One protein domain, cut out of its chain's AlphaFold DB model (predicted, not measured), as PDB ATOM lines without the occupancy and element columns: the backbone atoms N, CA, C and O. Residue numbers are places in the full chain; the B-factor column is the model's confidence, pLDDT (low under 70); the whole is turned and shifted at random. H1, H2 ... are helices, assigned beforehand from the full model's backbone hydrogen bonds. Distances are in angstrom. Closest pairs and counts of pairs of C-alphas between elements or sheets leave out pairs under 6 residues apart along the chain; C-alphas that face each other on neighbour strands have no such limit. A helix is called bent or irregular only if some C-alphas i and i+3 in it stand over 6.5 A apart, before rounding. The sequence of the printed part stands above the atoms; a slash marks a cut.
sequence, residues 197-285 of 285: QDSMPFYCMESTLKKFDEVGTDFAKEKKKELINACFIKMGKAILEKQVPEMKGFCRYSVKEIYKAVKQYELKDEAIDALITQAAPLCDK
ATOM      1  N   GLN A 197     -12.738   5.508  74.867       92.75
ATOM      2  CA  GLN A 197     -12.595   4.826  76.143       92.75
ATOM      3  C   GLN A 197     -12.784   5.822  77.287       92.75
ATOM      4  O   GLN A 197     -12.401   6.986  77.194       92.75
ATOM      5  N   ASP A 198     -13.380   5.360  78.377       89.38
ATOM      6  CA  ASP A 198     -13.842   6.199  79.481       89.38
ATOM      7  C   ASP A 198     -13.100   5.926  80.801       89.38
ATOM      8  O   ASP A 198     -13.568   6.242  81.900       89.38
ATOM      9  N   SER A 199     -11.908   5.345  80.679       89.81
ATOM     10  CA  SER A 199     -10.971   5.076  81.765       89.81
ATOM     11  C   SER A 199      -9.600   5.659  81.442       89.81
ATOM     12  O   SER A 199      -9.139   5.601  80.302       89.81
ATOM     13  N   MET A 200      -8.950   6.217  82.462       91.38
ATOM     14  CA  MET A 200      -7.603   6.773  82.355       91.38
ATOM     15  C   MET A 200      -6.566   5.658  82.126       91.38
ATOM     16  O   MET A 200      -6.672   4.597  82.750       91.38
ATOM     17  N   PRO A 201      -5.549   5.864  81.270       94.69
ATOM     18  CA  PRO A 201      -4.481   4.898  81.074       94.69
ATOM     19  C   PRO A 201      -3.593   4.814  82.313       94.69
ATOM     20  O   PRO A 201      -3.504   5.748  83.114       94.69
ATOM     21  N   PHE A 202      -2.853   3.711  82.419       94.19
ATOM     22  CA  PHE A 202      -1.896   3.478  83.503       94.19
ATOM     23  C   PHE A 202      -0.873   4.619  83.655       94.19
ATOM     24  O   PHE A 202      -0.490   4.981  84.768       94.19
ATOM     25  N   TYR A 203      -0.471   5.242  82.546       95.62
ATOM     26  CA  TYR A 203       0.477   6.357  82.561       95.62
ATOM     27  C   TYR A 203      -0.031   7.613  83.283       95.62
ATOM     28  O   TYR A 203       0.778   8.448  83.675       95.62
ATOM     29  N   CYS A 204      -1.340   7.741  83.499       95.44
ATOM     30  CA  CYS A 204      -1.924   8.853  84.246       95.44
ATOM     31  C   CYS A 204      -2.028   8.590  85.754       95.44
ATOM     32  O   CYS A 204      -2.480   9.457  86.497       95.44
ATOM     33  N   MET A 205      -1.631   7.403  86.219       93.44
ATOM     34  CA  MET A 205      -1.652   7.063  87.640       93.44
ATOM     35  C   MET A 205      -0.512   7.751  88.401       93.44
ATOM     36  O   MET A 205       0.570   7.994  87.861       93.44
ATOM     37  N   GLU A 206      -0.732   7.986  89.697       91.69
ATOM     38  CA  GLU A 206       0.239   8.620  90.599       91.69
ATOM     39  C   GLU A 206       1.603   7.909  90.594       91.69
ATOM     40  O   GLU A 206       2.641   8.560  90.643       91.69
ATOM     41  N   SER A 207       1.617   6.579  90.468       93.06
ATOM     42  CA  SER A 207       2.846   5.781  90.385       93.06
ATOM     43  C   SER A 207       3.725   6.141  89.186       93.06
ATOM     44  O   SER A 207       4.948   6.100  89.294       93.06
ATOM     45  N   THR A 208       3.129   6.522  88.052       95.06
ATOM     46  CA  THR A 208       3.878   7.008  86.889       95.06
ATOM     47  C   THR A 208       4.346   8.441  87.118       95.06
ATOM     48  O   THR A 208       5.506   8.745  86.860       95.06
ATOM     49  N   LEU A 209       3.482   9.308  87.656       95.56
ATOM     50  CA  LEU A 209       3.819  10.709  87.934       95.56
ATOM     51  C   LEU A 209       4.963  10.846  88.953       95.56
ATOM     52  O   LEU A 209       5.834  11.696  88.769       95.56
ATOM     53  N   LYS A 210       5.014   9.968  89.964       95.38
ATOM     54  CA  LYS A 210       6.086   9.907  90.974       95.38
ATOM     55  C   LYS A 210       7.468   9.672  90.376       95.38
ATOM     56  O   LYS A 210       8.431  10.253  90.859       95.38
ATOM     57  N   LYS A 211       7.576   8.912  89.280       95.50
ATOM     58  CA  LYS A 211       8.866   8.694  88.599       95.50
ATOM     59  C   LYS A 211       9.492  10.002  88.120       95.50
ATOM     60  O   LYS A 211      10.709  10.135  88.122       95.50
ATOM     61  N   PHE A 212       8.674  10.974  87.715       97.56
ATOM     62  CA  PHE A 212       9.173  12.288  87.312       97.56
ATOM     63  C   PHE A 212       9.653  13.099  88.525       97.56
ATOM     64  O   PHE A 212      10.672  13.783  88.435       97.56
ATOM     65  N   ASP A 213       8.973  12.981  89.670       96.06
ATOM     66  CA  ASP A 213       9.375  13.636  90.923       96.06
ATOM     67  C   ASP A 213      10.688  13.079  91.476       96.06
ATOM     68  O   ASP A 213      11.541  13.842  91.918       96.06
ATOM     69  N   GLU A 214      10.873  11.758  91.403       95.94
ATOM     70  CA  GLU A 214      12.100  11.073  91.827       95.94
ATOM     71  C   GLU A 214      13.336  11.539  91.042       95.94
ATOM     72  O   GLU A 214      14.445  11.550  91.579       95.94
ATOM     73  N   VAL A 215      13.160  11.927  89.774       96.38
ATOM     74  CA  VAL A 215      14.235  12.512  88.960       96.38
ATOM     75  C   VAL A 215      14.424  13.991  89.294       96.38
ATOM     76  O   VAL A 215      15.558  14.441  89.445       96.38
ATOM     77  N   GLY A 216      13.332  14.751  89.416       94.50
ATOM     78  CA  GLY A 216      13.331  16.102  89.988       94.50
ATOM     79  C   GLY A 216      14.070  17.186  89.189       94.50
ATOM     80  O   GLY A 216      14.165  18.324  89.655       94.50
ATOM     81  N   THR A 217      14.580  16.875  87.995       97.31
ATOM     82  CA  THR A 217      15.208  17.856  87.100       97.31
ATOM     83  C   THR A 217      14.168  18.756  86.444       97.31
ATOM     84  O   THR A 217      12.982  18.432  86.399       97.31
ATOM     85  N   ASP A 218      14.599  19.890  85.896       97.75
ATOM     86  CA  ASP A 218      13.678  20.797  85.202       97.75
ATOM     87  C   ASP A 218      13.056  20.142  83.963       97.75
ATOM     88  O   ASP A 218      11.861  20.299  83.727       97.75
ATOM     89  N   PHE A 219      13.816  19.291  83.264       96.75
ATOM     90  CA  PHE A 219      13.286  18.438  82.200       96.75
ATOM     91  C   PHE A 219      12.184  17.501  82.718       96.75
ATOM     92  O   PHE A 219      11.110  17.414  82.124       96.75
ATOM     93  N   ALA A 220      12.419  16.811  83.839       97.81
ATOM     94  CA  ALA A 220      11.431  15.906  84.419       97.81
ATOM     95  C   ALA A 220      10.164  16.655  84.865       97.81
ATOM     96  O   ALA A 220       9.056  16.190  84.605       97.81
ATOM     97  N   LYS A 221      10.304  17.840  85.473       98.00
ATOM     98  CA  LYS A 221       9.171  18.692  85.869       98.00
ATOM     99  C   LYS A 221       8.358  19.163  84.663       98.00
ATOM    100  O   LYS A 221       7.130  19.099  84.699       98.00
ATOM    101  N   GLU A 222       9.025  19.608  83.598       97.62
ATOM    102  CA  GLU A 222       8.376  20.026  82.351       97.62
ATOM    103  C   GLU A 222       7.581  18.869  81.739       97.62
ATOM    104  O   GLU A 222       6.376  18.992  81.507       97.62
ATOM    105  N   LYS A 223       8.209  17.698  81.595       97.44
ATOM    106  CA  LYS A 223       7.548  16.505  81.053       97.44
ATOM    107  C   LYS A 223       6.418  15.997  81.944       97.44
ATOM    108  O   LYS A 223       5.383  15.582  81.426       97.44
ATOM    109  N   LYS A 224       6.551  16.095  83.271       97.62
ATOM    110  CA  LYS A 224       5.460  15.796  84.210       97.62
ATOM    111  C   LYS A 224       4.265  16.712  83.970       97.62
ATOM    112  O   LYS A 224       3.137  16.233  83.920       97.62
ATOM    113  N   LYS A 225       4.498  18.018  83.804       97.19
ATOM    114  CA  LYS A 225       3.438  18.995  83.522       97.19
ATOM    115  C   LYS A 225       2.744  18.699  82.192       97.19
ATOM    116  O   LYS A 225       1.517  18.703  82.139       97.19
ATOM    117  N   GLU A 226       3.507  18.396  81.142       97.31
ATOM    118  CA  GLU A 226       2.948  17.959  79.857       97.31
ATOM    119  C   GLU A 226       2.075  16.705  80.018       97.31
ATOM    120  O   GLU A 226       0.957  16.662  79.502       97.31
ATOM    121  N   LEU A 227       2.548  15.706  80.773       97.81
ATOM    122  CA  LEU A 227       1.806  14.472  81.026       97.81
ATOM    123  C   LEU A 227       0.516  14.719  81.811       97.81
ATOM    124  O   LEU A 227      -0.536  14.219  81.423       97.81
ATOM    125  N   ILE A 228       0.573  15.523  82.874       97.44
ATOM    126  CA  ILE A 228      -0.596  15.916  83.672       97.44
ATOM    127  C   ILE A 228      -1.641  16.597  82.788       97.44
ATOM    128  O   ILE A 228      -2.813  16.229  82.843       97.44
ATOM    129  N   ASN A 229      -1.230  17.526  81.923       96.69
ATOM    130  CA  ASN A 229      -2.147  18.194  81.001       96.69
ATOM    131  C   ASN A 229      -2.761  17.209  79.996       96.69
ATOM    132  O   ASN A 229      -3.971  17.226  79.768       96.69
ATOM    133  N   ALA A 230      -1.964  16.310  79.417       97.19
ATOM    134  CA  ALA A 230      -2.481  15.301  78.494       97.19
ATOM    135  C   ALA A 230      -3.488  14.356  79.174       97.19
ATOM    136  O   ALA A 230      -4.536  14.039  78.610       97.19
ATOM    137  N   CYS A 231      -3.193  13.945  80.406       97.19
ATOM    138  CA  CYS A 231      -4.035  13.069  81.204       97.19
ATOM    139  C   CYS A 231      -5.333  13.752  81.648       97.19
ATOM    140  O   CYS A 231      -6.425  13.282  81.348       97.19
ATOM    141  N   PHE A 232      -5.241  14.859  82.374       96.50
ATOM    142  CA  PHE A 232      -6.381  15.388  83.123       96.50
ATOM    143  C   PHE A 232      -7.101  16.535  82.423       96.50
ATOM    144  O   PHE A 232      -8.266  16.770  82.723       96.50
ATOM    145  N   ILE A 233      -6.456  17.191  81.454       96.06
ATOM    146  CA  ILE A 233      -7.114  18.197  80.617       96.06
ATOM    147  C   ILE A 233      -7.591  17.540  79.328       96.06
ATOM    148  O   ILE A 233      -8.789  17.386  79.120       96.06
ATOM    149  N   LYS A 234      -6.669  17.079  78.476       96.00
ATOM    150  CA  LYS A 234      -7.017  16.571  77.140       96.00
ATOM    151  C   LYS A 234      -7.891  15.314  77.205       96.00
ATOM    152  O   LYS A 234      -8.983  15.296  76.641       96.00
ATOM    153  N   MET A 235      -7.426  14.268  77.887       95.88
ATOM    154  CA  MET A 235      -8.215  13.045  78.047       95.88
ATOM    155  C   MET A 235      -9.337  13.213  79.069       95.88
ATOM    156  O   MET A 235     -10.448  12.737  78.833       95.88
ATOM    157  N   GLY A 236      -9.071  13.933  80.161       96.25
ATOM    158  CA  GLY A 236     -10.076  14.245  81.172       96.25
ATOM    159  C   GLY A 236     -11.321  14.895  80.570       96.25
ATOM    160  O   GLY A 236     -12.422  14.417  80.817       96.25
ATOM    161  N   LYS A 237     -11.157  15.885  79.685       95.94
ATOM    162  CA  LYS A 237     -12.254  16.500  78.926       95.94
ATOM    163  C   LYS A 237     -13.099  15.464  78.182       95.94
ATOM    164  O   LYS A 237     -14.305  15.420  78.386       95.94
ATOM    165  N   ALA A 238     -12.472  14.598  77.383       95.81
ATOM    166  CA  ALA A 238     -13.187  13.588  76.598       95.81
ATOM    167  C   ALA A 238     -14.010  12.624  77.477       95.81
ATOM    168  O   ALA A 238     -15.117  12.226  77.109       95.81
ATOM    169  N   ILE A 239     -13.492  12.262  78.655       95.94
ATOM    170  CA  ILE A 239     -14.212  11.426  79.625       95.94
ATOM    171  C   ILE A 239     -15.353  12.210  80.276       95.94
ATOM    172  O   ILE A 239     -16.470  11.698  80.368       95.94
ATOM    173  N   LEU A 240     -15.083  13.434  80.731       95.56
ATOM    174  CA  LEU A 240     -16.050  14.279  81.427       95.56
ATOM    175  C   LEU A 240     -17.235  14.642  80.527       95.56
ATOM    176  O   LEU A 240     -18.374  14.483  80.954       95.56
ATOM    177  N   GLU A 241     -16.993  15.047  79.277       94.75
ATOM    178  CA  GLU A 241     -18.048  15.372  78.301       94.75
ATOM    179  C   GLU A 241     -19.018  14.203  78.094       94.75
ATOM    180  O   GLU A 241     -20.221  14.404  77.946       94.75
ATOM    181  N   LYS A 242     -18.502  12.969  78.126       93.38
ATOM    182  CA  LYS A 242     -19.303  11.750  77.986       93.38
ATOM    183  C   LYS A 242     -20.021  11.377  79.280       93.38
ATOM    184  O   LYS A 242     -21.198  11.037  79.255       93.38
ATOM    185  N   GLN A 243     -19.308  11.370  80.406       94.25
ATOM    186  CA  GLN A 243     -19.815  10.775  81.641       94.25
ATOM    187  C   GLN A 243     -20.627  11.745  82.496       94.25
ATOM    188  O   GLN A 243     -21.602  11.303  83.099       94.25
ATOM    189  N   VAL A 244     -20.260  13.033  82.560       93.31
ATOM    190  CA  VAL A 244     -20.907  14.015  83.451       93.31
ATOM    191  C   VAL A 244     -22.417  14.130  83.200       93.31
ATOM    192  O   VAL A 244     -23.162  14.024  84.176       93.31
ATOM    193  N   PRO A 245     -22.906  14.238  81.946       91.62
ATOM    194  CA  PRO A 245     -24.344  14.319  81.672       91.62
ATOM    195  C   PRO A 245     -25.139  13.076  82.101       91.62
ATOM    196  O   PRO A 245     -26.341  13.154  82.353       91.62
ATOM    197  N   GLU A 246     -24.484  11.918  82.190       90.94
ATOM    198  CA  GLU A 246     -25.112  10.647  82.559       90.94
ATOM    199  C   GLU A 246     -25.056  10.352  84.067       90.94
ATOM    200  O   GLU A 246     -25.598   9.336  84.518       90.94
ATOM    201  N   MET A 247     -24.380  11.182  84.869       90.56
ATOM    202  CA  MET A 247     -24.253  10.943  86.307       90.56
ATOM    203  C   MET A 247     -25.569  11.256  87.025       90.56
ATOM    204  O   MET A 247     -25.991  12.406  87.119       90.56
ATOM    205  N   LYS A 248     -26.211  10.228  87.592       86.94
ATOM    206  CA  LYS A 248     -27.402  10.374  88.441       86.94
ATOM    207  C   LYS A 248     -27.111   9.846  89.840       86.94
ATOM    208  O   LYS A 248     -26.978   8.644  90.037       86.94
ATOM    209  N   GLY A 249     -27.016  10.750  90.812       86.31
ATOM    210  CA  GLY A 249     -26.952  10.408  92.238       86.31
ATOM    211  C   GLY A 249     -25.597   9.922  92.771       86.31
ATOM    212  O   GLY A 249     -25.447   9.846  93.986       86.31
ATOM    213  N   PHE A 250     -24.601   9.652  91.920       91.50
ATOM    214  CA  PHE A 250     -23.239   9.304  92.345       91.50
ATOM    215  C   PHE A 250     -22.180   9.789  91.344       91.50
ATOM    216  O   PHE A 250     -22.450   9.906  90.149       91.50
ATOM    217  N   CYS A 251     -20.964  10.050  91.834       93.44
ATOM    218  CA  CYS A 251     -19.812  10.391  90.999       93.44
ATOM    219  C   CYS A 251     -19.120   9.116  90.506       93.44
ATOM    220  O   CYS A 251     -18.686   8.287  91.312       93.44
ATOM    221  N   ARG A 252     -19.010   8.945  89.183       93.06
ATOM    222  CA  ARG A 252     -18.292   7.803  88.596       93.06
ATOM    223  C   ARG A 252     -16.807   7.870  88.952       93.06
ATOM    224  O   ARG A 252     -16.240   8.954  89.051       93.06
ATOM    225  N   TYR A 253     -16.170   6.707  89.090       91.88
ATOM    226  CA  TYR A 253     -14.762   6.609  89.490       91.88
ATOM    227  C   TYR A 253     -13.831   7.443  88.595       91.88
ATOM    228  O   TYR A 253     -13.101   8.285  89.107       91.88
ATOM    229  N   SER A 254     -13.918   7.290  87.267       91.75
ATOM    230  CA  SER A 254     -13.083   8.049  86.321       91.75
ATOM    231  C   SER A 254     -13.261   9.563  86.467       91.75
ATOM    232  O   SER A 254     -12.275  10.296  86.485       91.75
ATOM    233  N   VAL A 255     -14.504  10.036  86.633       94.94
ATOM    234  CA  VAL A 255     -14.804  11.457  86.884       94.94
ATOM    235  C   VAL A 255     -14.211  11.914  88.214       94.94
ATOM    236  O   VAL A 255     -13.597  12.974  88.260       94.94
ATOM    237  N   LYS A 256     -14.338  11.114  89.284       94.44
ATOM    238  CA  LYS A 256     -13.790  11.442  90.612       94.44
ATOM    239  C   LYS A 256     -12.269  11.586  90.580       94.44
ATOM    240  O   LYS A 256     -11.740  12.504  91.198       94.44
ATOM    241  N   GLU A 257     -11.577  10.713  89.853       93.88
ATOM    242  CA  GLU A 257     -10.119  10.773  89.706       93.88
ATOM    243  C   GLU A 257      -9.676  12.027  88.941       93.88
ATOM    244  O   GLU A 257      -8.789  12.742  89.406       93.88
ATOM    245  N   ILE A 258     -10.339  12.357  87.825       95.62
ATOM    246  CA  ILE A 258     -10.063  13.594  87.075       95.62
ATOM    247  C   ILE A 258     -10.349  14.820  87.948       95.62
ATOM    248  O   ILE A 258      -9.528  15.727  88.025       95.62
ATOM    249  N   TYR A 259     -11.479  14.824  88.654       95.38
ATOM    250  CA  TYR A 259     -11.891  15.911  89.537       95.38
ATOM    251  C   TYR A 259     -10.863  16.198  90.635       95.38
ATOM    252  O   TYR A 259     -10.450  17.342  90.833       95.38
ATOM    253  N   LYS A 260     -10.408  15.145  91.326       94.81
ATOM    254  CA  LYS A 260      -9.355  15.255  92.337       94.81
ATOM    255  C   LYS A 260      -8.053  15.762  91.735       94.81
ATOM    256  O   LYS A 260      -7.445  16.648  92.322       94.81
ATOM    257  N   ALA A 261      -7.644  15.240  90.579       94.75
ATOM    258  CA  ALA A 261      -6.400  15.640  89.935       94.75
ATOM    259  C   ALA A 261      -6.420  17.110  89.488       94.75
ATOM    260  O   ALA A 261      -5.452  17.825  89.733       94.75
ATOM    261  N   VAL A 262      -7.522  17.590  88.900       95.00
ATOM    262  CA  VAL A 262      -7.681  19.003  88.510       95.00
ATOM    263  C   VAL A 262      -7.529  19.924  89.720       95.00
ATOM    264  O   VAL A 262      -6.783  20.896  89.649       95.00
ATOM    265  N   LYS A 263      -8.160  19.583  90.854       93.19
ATOM    266  CA  LYS A 263      -8.002  20.339  92.106       93.19
ATOM    267  C   LYS A 263      -6.584  20.238  92.677       93.19
ATOM    268  O   LYS A 263      -5.997  21.255  93.020       93.19
ATOM    269  N   GLN A 264      -6.034  19.028  92.777       94.06
ATOM    270  CA  GLN A 264      -4.724  18.766  93.381       94.06
ATOM    271  C   GLN A 264      -3.581  19.457  92.631       94.06
ATOM    272  O   GLN A 264      -2.646  19.940  93.262       94.06
ATOM    273  N   TYR A 265      -3.638  19.470  91.299       93.50
ATOM    274  CA  TYR A 265      -2.617  20.087  90.450       93.50
ATOM    275  C   TYR A 265      -2.974  21.515  90.022       93.50
ATOM    276  O   TYR A 265      -2.263  22.082  89.195       93.50
ATOM    277  N   GLU A 266      -4.061  22.078  90.562       94.38
ATOM    278  CA  GLU A 266      -4.545  23.432  90.267       94.38
ATOM    279  C   GLU A 266      -4.650  23.711  88.756       94.38
ATOM    280  O   GLU A 266      -4.260  24.773  88.260       94.38
ATOM    281  N   LEU A 267      -5.149  22.725  88.004       94.19
ATOM    282  CA  LEU A 267      -5.267  22.817  86.551       94.19
ATOM    283  C   LEU A 267      -6.375  23.800  86.191       94.19
ATOM    284  O   LEU A 267      -7.475  23.720  86.732       94.19
ATOM    285  N   LYS A 268      -6.076  24.712  85.264       91.06
ATOM    286  CA  LYS A 268      -7.021  25.703  84.745       91.06
ATOM    287  C   LYS A 268      -7.144  25.527  83.243       91.06
ATOM    288  O   LYS A 268      -6.151  25.689  82.533       91.06
ATOM    289  N   ASP A 269      -8.340  25.190  82.785       93.25
ATOM    290  CA  ASP A 269      -8.674  25.089  81.369       93.25
ATOM    291  C   ASP A 269     -10.180  25.306  81.203       93.25
ATOM    292  O   ASP A 269     -10.994  24.581  81.775       93.25
ATOM    293  N   GLU A 270     -10.555  26.305  80.402       90.12
ATOM    294  CA  GLU A 270     -11.952  26.738  80.267       90.12
ATOM    295  C   GLU A 270     -12.893  25.591  79.871       90.12
ATOM    296  O   GLU A 270     -14.059  25.566  80.275       90.12
ATOM    297  N   ALA A 271     -12.395  24.619  79.099       81.50
ATOM    298  CA  ALA A 271     -13.211  23.522  78.610       81.50
ATOM    299  C   ALA A 271     -13.472  22.446  79.671       81.50
ATOM    300  O   ALA A 271     -14.503  21.776  79.598       81.50
ATOM    301  N   ILE A 272     -12.579  22.271  80.652       92.56
ATOM    302  CA  ILE A 272     -12.811  21.336  81.762       92.56
ATOM    303  C   ILE A 272     -13.453  22.024  82.964       92.56
ATOM    304  O   ILE A 272     -14.249  21.384  83.644       92.56
ATOM    305  N   ASP A 273     -13.183  23.308  83.210       93.38
ATOM    306  CA  ASP A 273     -13.662  24.034  84.396       93.38
ATOM    307  C   ASP A 273     -15.198  24.005  84.505       93.38
ATOM    308  O   ASP A 273     -15.765  23.767  85.580       93.38
ATOM    309  N   ALA A 274     -15.894  24.146  83.372       92.88
ATOM    310  CA  ALA A 274     -17.349  24.024  83.305       92.88
ATOM    311  C   ALA A 274     -17.842  22.607  83.657       92.88
ATOM    312  O   ALA A 274     -18.824  22.451  84.385       92.88
ATOM    313  N   LEU A 275     -17.158  21.566  83.175       94.50
ATOM    314  CA  LEU A 275     -17.508  20.164  83.434       94.50
ATOM    315  C   LEU A 275     -17.216  19.769  84.887       94.50
ATOM    316  O   LEU A 275     -18.005  19.065  85.514       94.50
ATOM    317  N   ILE A 276     -16.112  20.265  85.441       95.19
ATOM    318  CA  ILE A 276     -15.737  20.100  86.847       95.19
ATOM    319  C   ILE A 276     -16.775  20.761  87.756       95.19
ATOM    320  O   ILE A 276     -17.221  20.145  88.724       95.19
ATOM    321  N   THR A 277     -17.233  21.966  87.406       93.94
ATOM    322  CA  THR A 277     -18.316  22.657  88.123       93.94
ATOM    323  C   THR A 277     -19.614  21.847  88.092       93.94
ATOM    324  O   THR A 277     -20.265  21.689  89.123       93.94
ATOM    325  N   GLN A 278     -19.969  21.270  86.939       92.81
ATOM    326  CA  GLN A 278     -21.143  20.398  86.814       92.81
ATOM    327  C   GLN A 278     -21.011  19.100  87.627       92.81
ATOM    328  O   GLN A 278     -21.999  18.612  88.172       92.81
ATOM    329  N   ALA A 279     -19.804  18.539  87.732       93.50
ATOM    330  CA  ALA A 279     -19.544  17.310  88.478       93.50
ATOM    331  C   ALA A 279     -19.494  17.514  90.006       93.50
ATOM    332  O   ALA A 279     -19.782  16.580  90.763       93.50
ATOM    333  N   ALA A 280     -19.153  18.723  90.471       94.06
ATOM    334  CA  ALA A 280     -18.915  19.038  91.881       94.06
ATOM    335  C   ALA A 280     -20.020  18.559  92.853       94.06
ATOM    336  O   ALA A 280     -19.673  17.883  93.824       94.06
ATOM    337  N   PRO A 281     -21.335  18.753  92.592       93.06
ATOM    338  CA  PRO A 281     -22.393  18.339  93.523       93.06
ATOM    339  C   PRO A 281     -22.431  16.836  93.833       93.06
ATOM    340  O   PRO A 281     -23.007  16.419  94.843       93.06
ATOM    341  N   LEU A 282     -21.865  16.009  92.949       92.81
ATOM    342  CA  LEU A 282     -21.787  14.561  93.120       92.81
ATOM    343  C   LEU A 282     -20.402  14.102  93.587       92.81
ATOM    344  O   LEU A 282     -20.316  13.078  94.260       92.81
ATOM    345  N   CYS A 283     -19.337  14.817  93.219       93.00
ATOM    346  CA  CYS A 283     -17.953  14.389  93.447       93.00
ATOM    347  C   CYS A 283     -17.301  14.970  94.713       93.00
ATOM    348  O   CYS A 283     -16.321  14.387  95.177       93.00
ATOM    349  N   ASP A 284     -17.841  16.056  95.281       89.94
ATOM    350  CA  ASP A 284     -17.405  16.611  96.578       89.94
ATOM    351  C   ASP A 284     -17.957  15.839  97.793       89.94
ATOM    352  O   ASP A 284     -17.540  16.088  98.923       89.94
ATOM    353  N   LYS A 285     -18.888  14.904  97.562       78.44
ATOM    354  CA  LYS A 285     -19.401  13.966  98.571       78.44
ATOM    355  C   LYS A 285     -18.444  12.785  98.779       78.44
ATOM    356  O   LYS A 285     -18.347  12.348  99.943       78.44
TER     357      LYS A 285
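Overview. This is residues 197 to 285 of the 285 residues of an uncharacterized protein of Deltaproteobacteria bacterium HGW-Deltaproteobacteria-22 (UniProt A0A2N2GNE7). One long helix, H2, makes the length of the domain; the shorter H1 folds back beside its first part as a hairpin, and H3 and H4 pack on its later part, crossing it and each other steeply. H1 stays at the one end, away from H3 and H4. The printed part has 89 residues, with four named helices in the order H1, H2, H3, H4 and no named strand; the class is all helix. The whole is compact, with a radius of gyration of the C-alphas of 13.3 A, yet elongated, spanning 43 by 24 by 24 A.

Arrangement. Starting at Gln 197, go on to H1, residues 206 to 215, and then to H2, residues 218 to 246, the hub, which touches the three other helices. H1 and H2 form a helical hairpin: they touch, with residues 220 to 224 alone of H2, and run opposite ways at a shallow tilt of 15 degrees. Their closest C-alphas are those of Phe 212 and Ala 220, 5.2 A apart. Next comes H3, residues 253 to 264, which forms a second helical hairpin with H2, opposite ways at a steep tilt of 44 degrees. It touches residues 232 to 244 of H2 alone; the closest C-alphas, of Phe 232 and Ile 258, are 5.7 A apart. Last is H4, residues 270 to 283, which touches residues 233 to 244 of H2 alone, the same way at a steep tilt of 62 degrees. Here the closest C-alphas are those of Lys 237 and Ile 272, 5.6 A apart. H3 touches H4 with its residues 255 to 259 alone, opposite ways at a steep tilt of 64 degrees; the closest C-alphas, of Lys 256 and Cys 283, are 5.8 A apart. The helix packing is mostly crossed, with 1 of 4 touching pairs at a shallow tilt. H1 is apart from H3 and from H4. In H3 every O i to N i+4 pair is within hydrogen-bond range; in H1 it is 3 of 6, in H2 18 of 25 and in H4 6 of 10.

Along the chain. Find C-alpha 206 at (0.239, 8.620, 90.599); from there H1 runs 14.6 A to C-alpha 215. H2 begins at C-alpha 218, at (13.678, 20.797, 85.202), and runs 40.2 A to C-alpha 246. It has a kink of 46 degrees near residue 239, and it is only just irregular: C-alphas 242 and 245 are 6.8 A apart. H3 measures 16.2 A. H4 measures 19.0 A and ends at C-alpha 283, at (-17.953, 14.389, 93.447); it is irregular, with C-alphas 278 and 281 7.1 A apart.

Size, cuts and confidence. The two C-alphas farthest apart, of Thr 217 and Lys 248, are 43.3 A apart. The printed part has no cut and ends at residue 285, the chain's last. The links H1 to H2 and H3 to H4 are tight, and H2 to H3 is short. The mean pLDDT of the printed part is 94.0, and no printed residue is under 70.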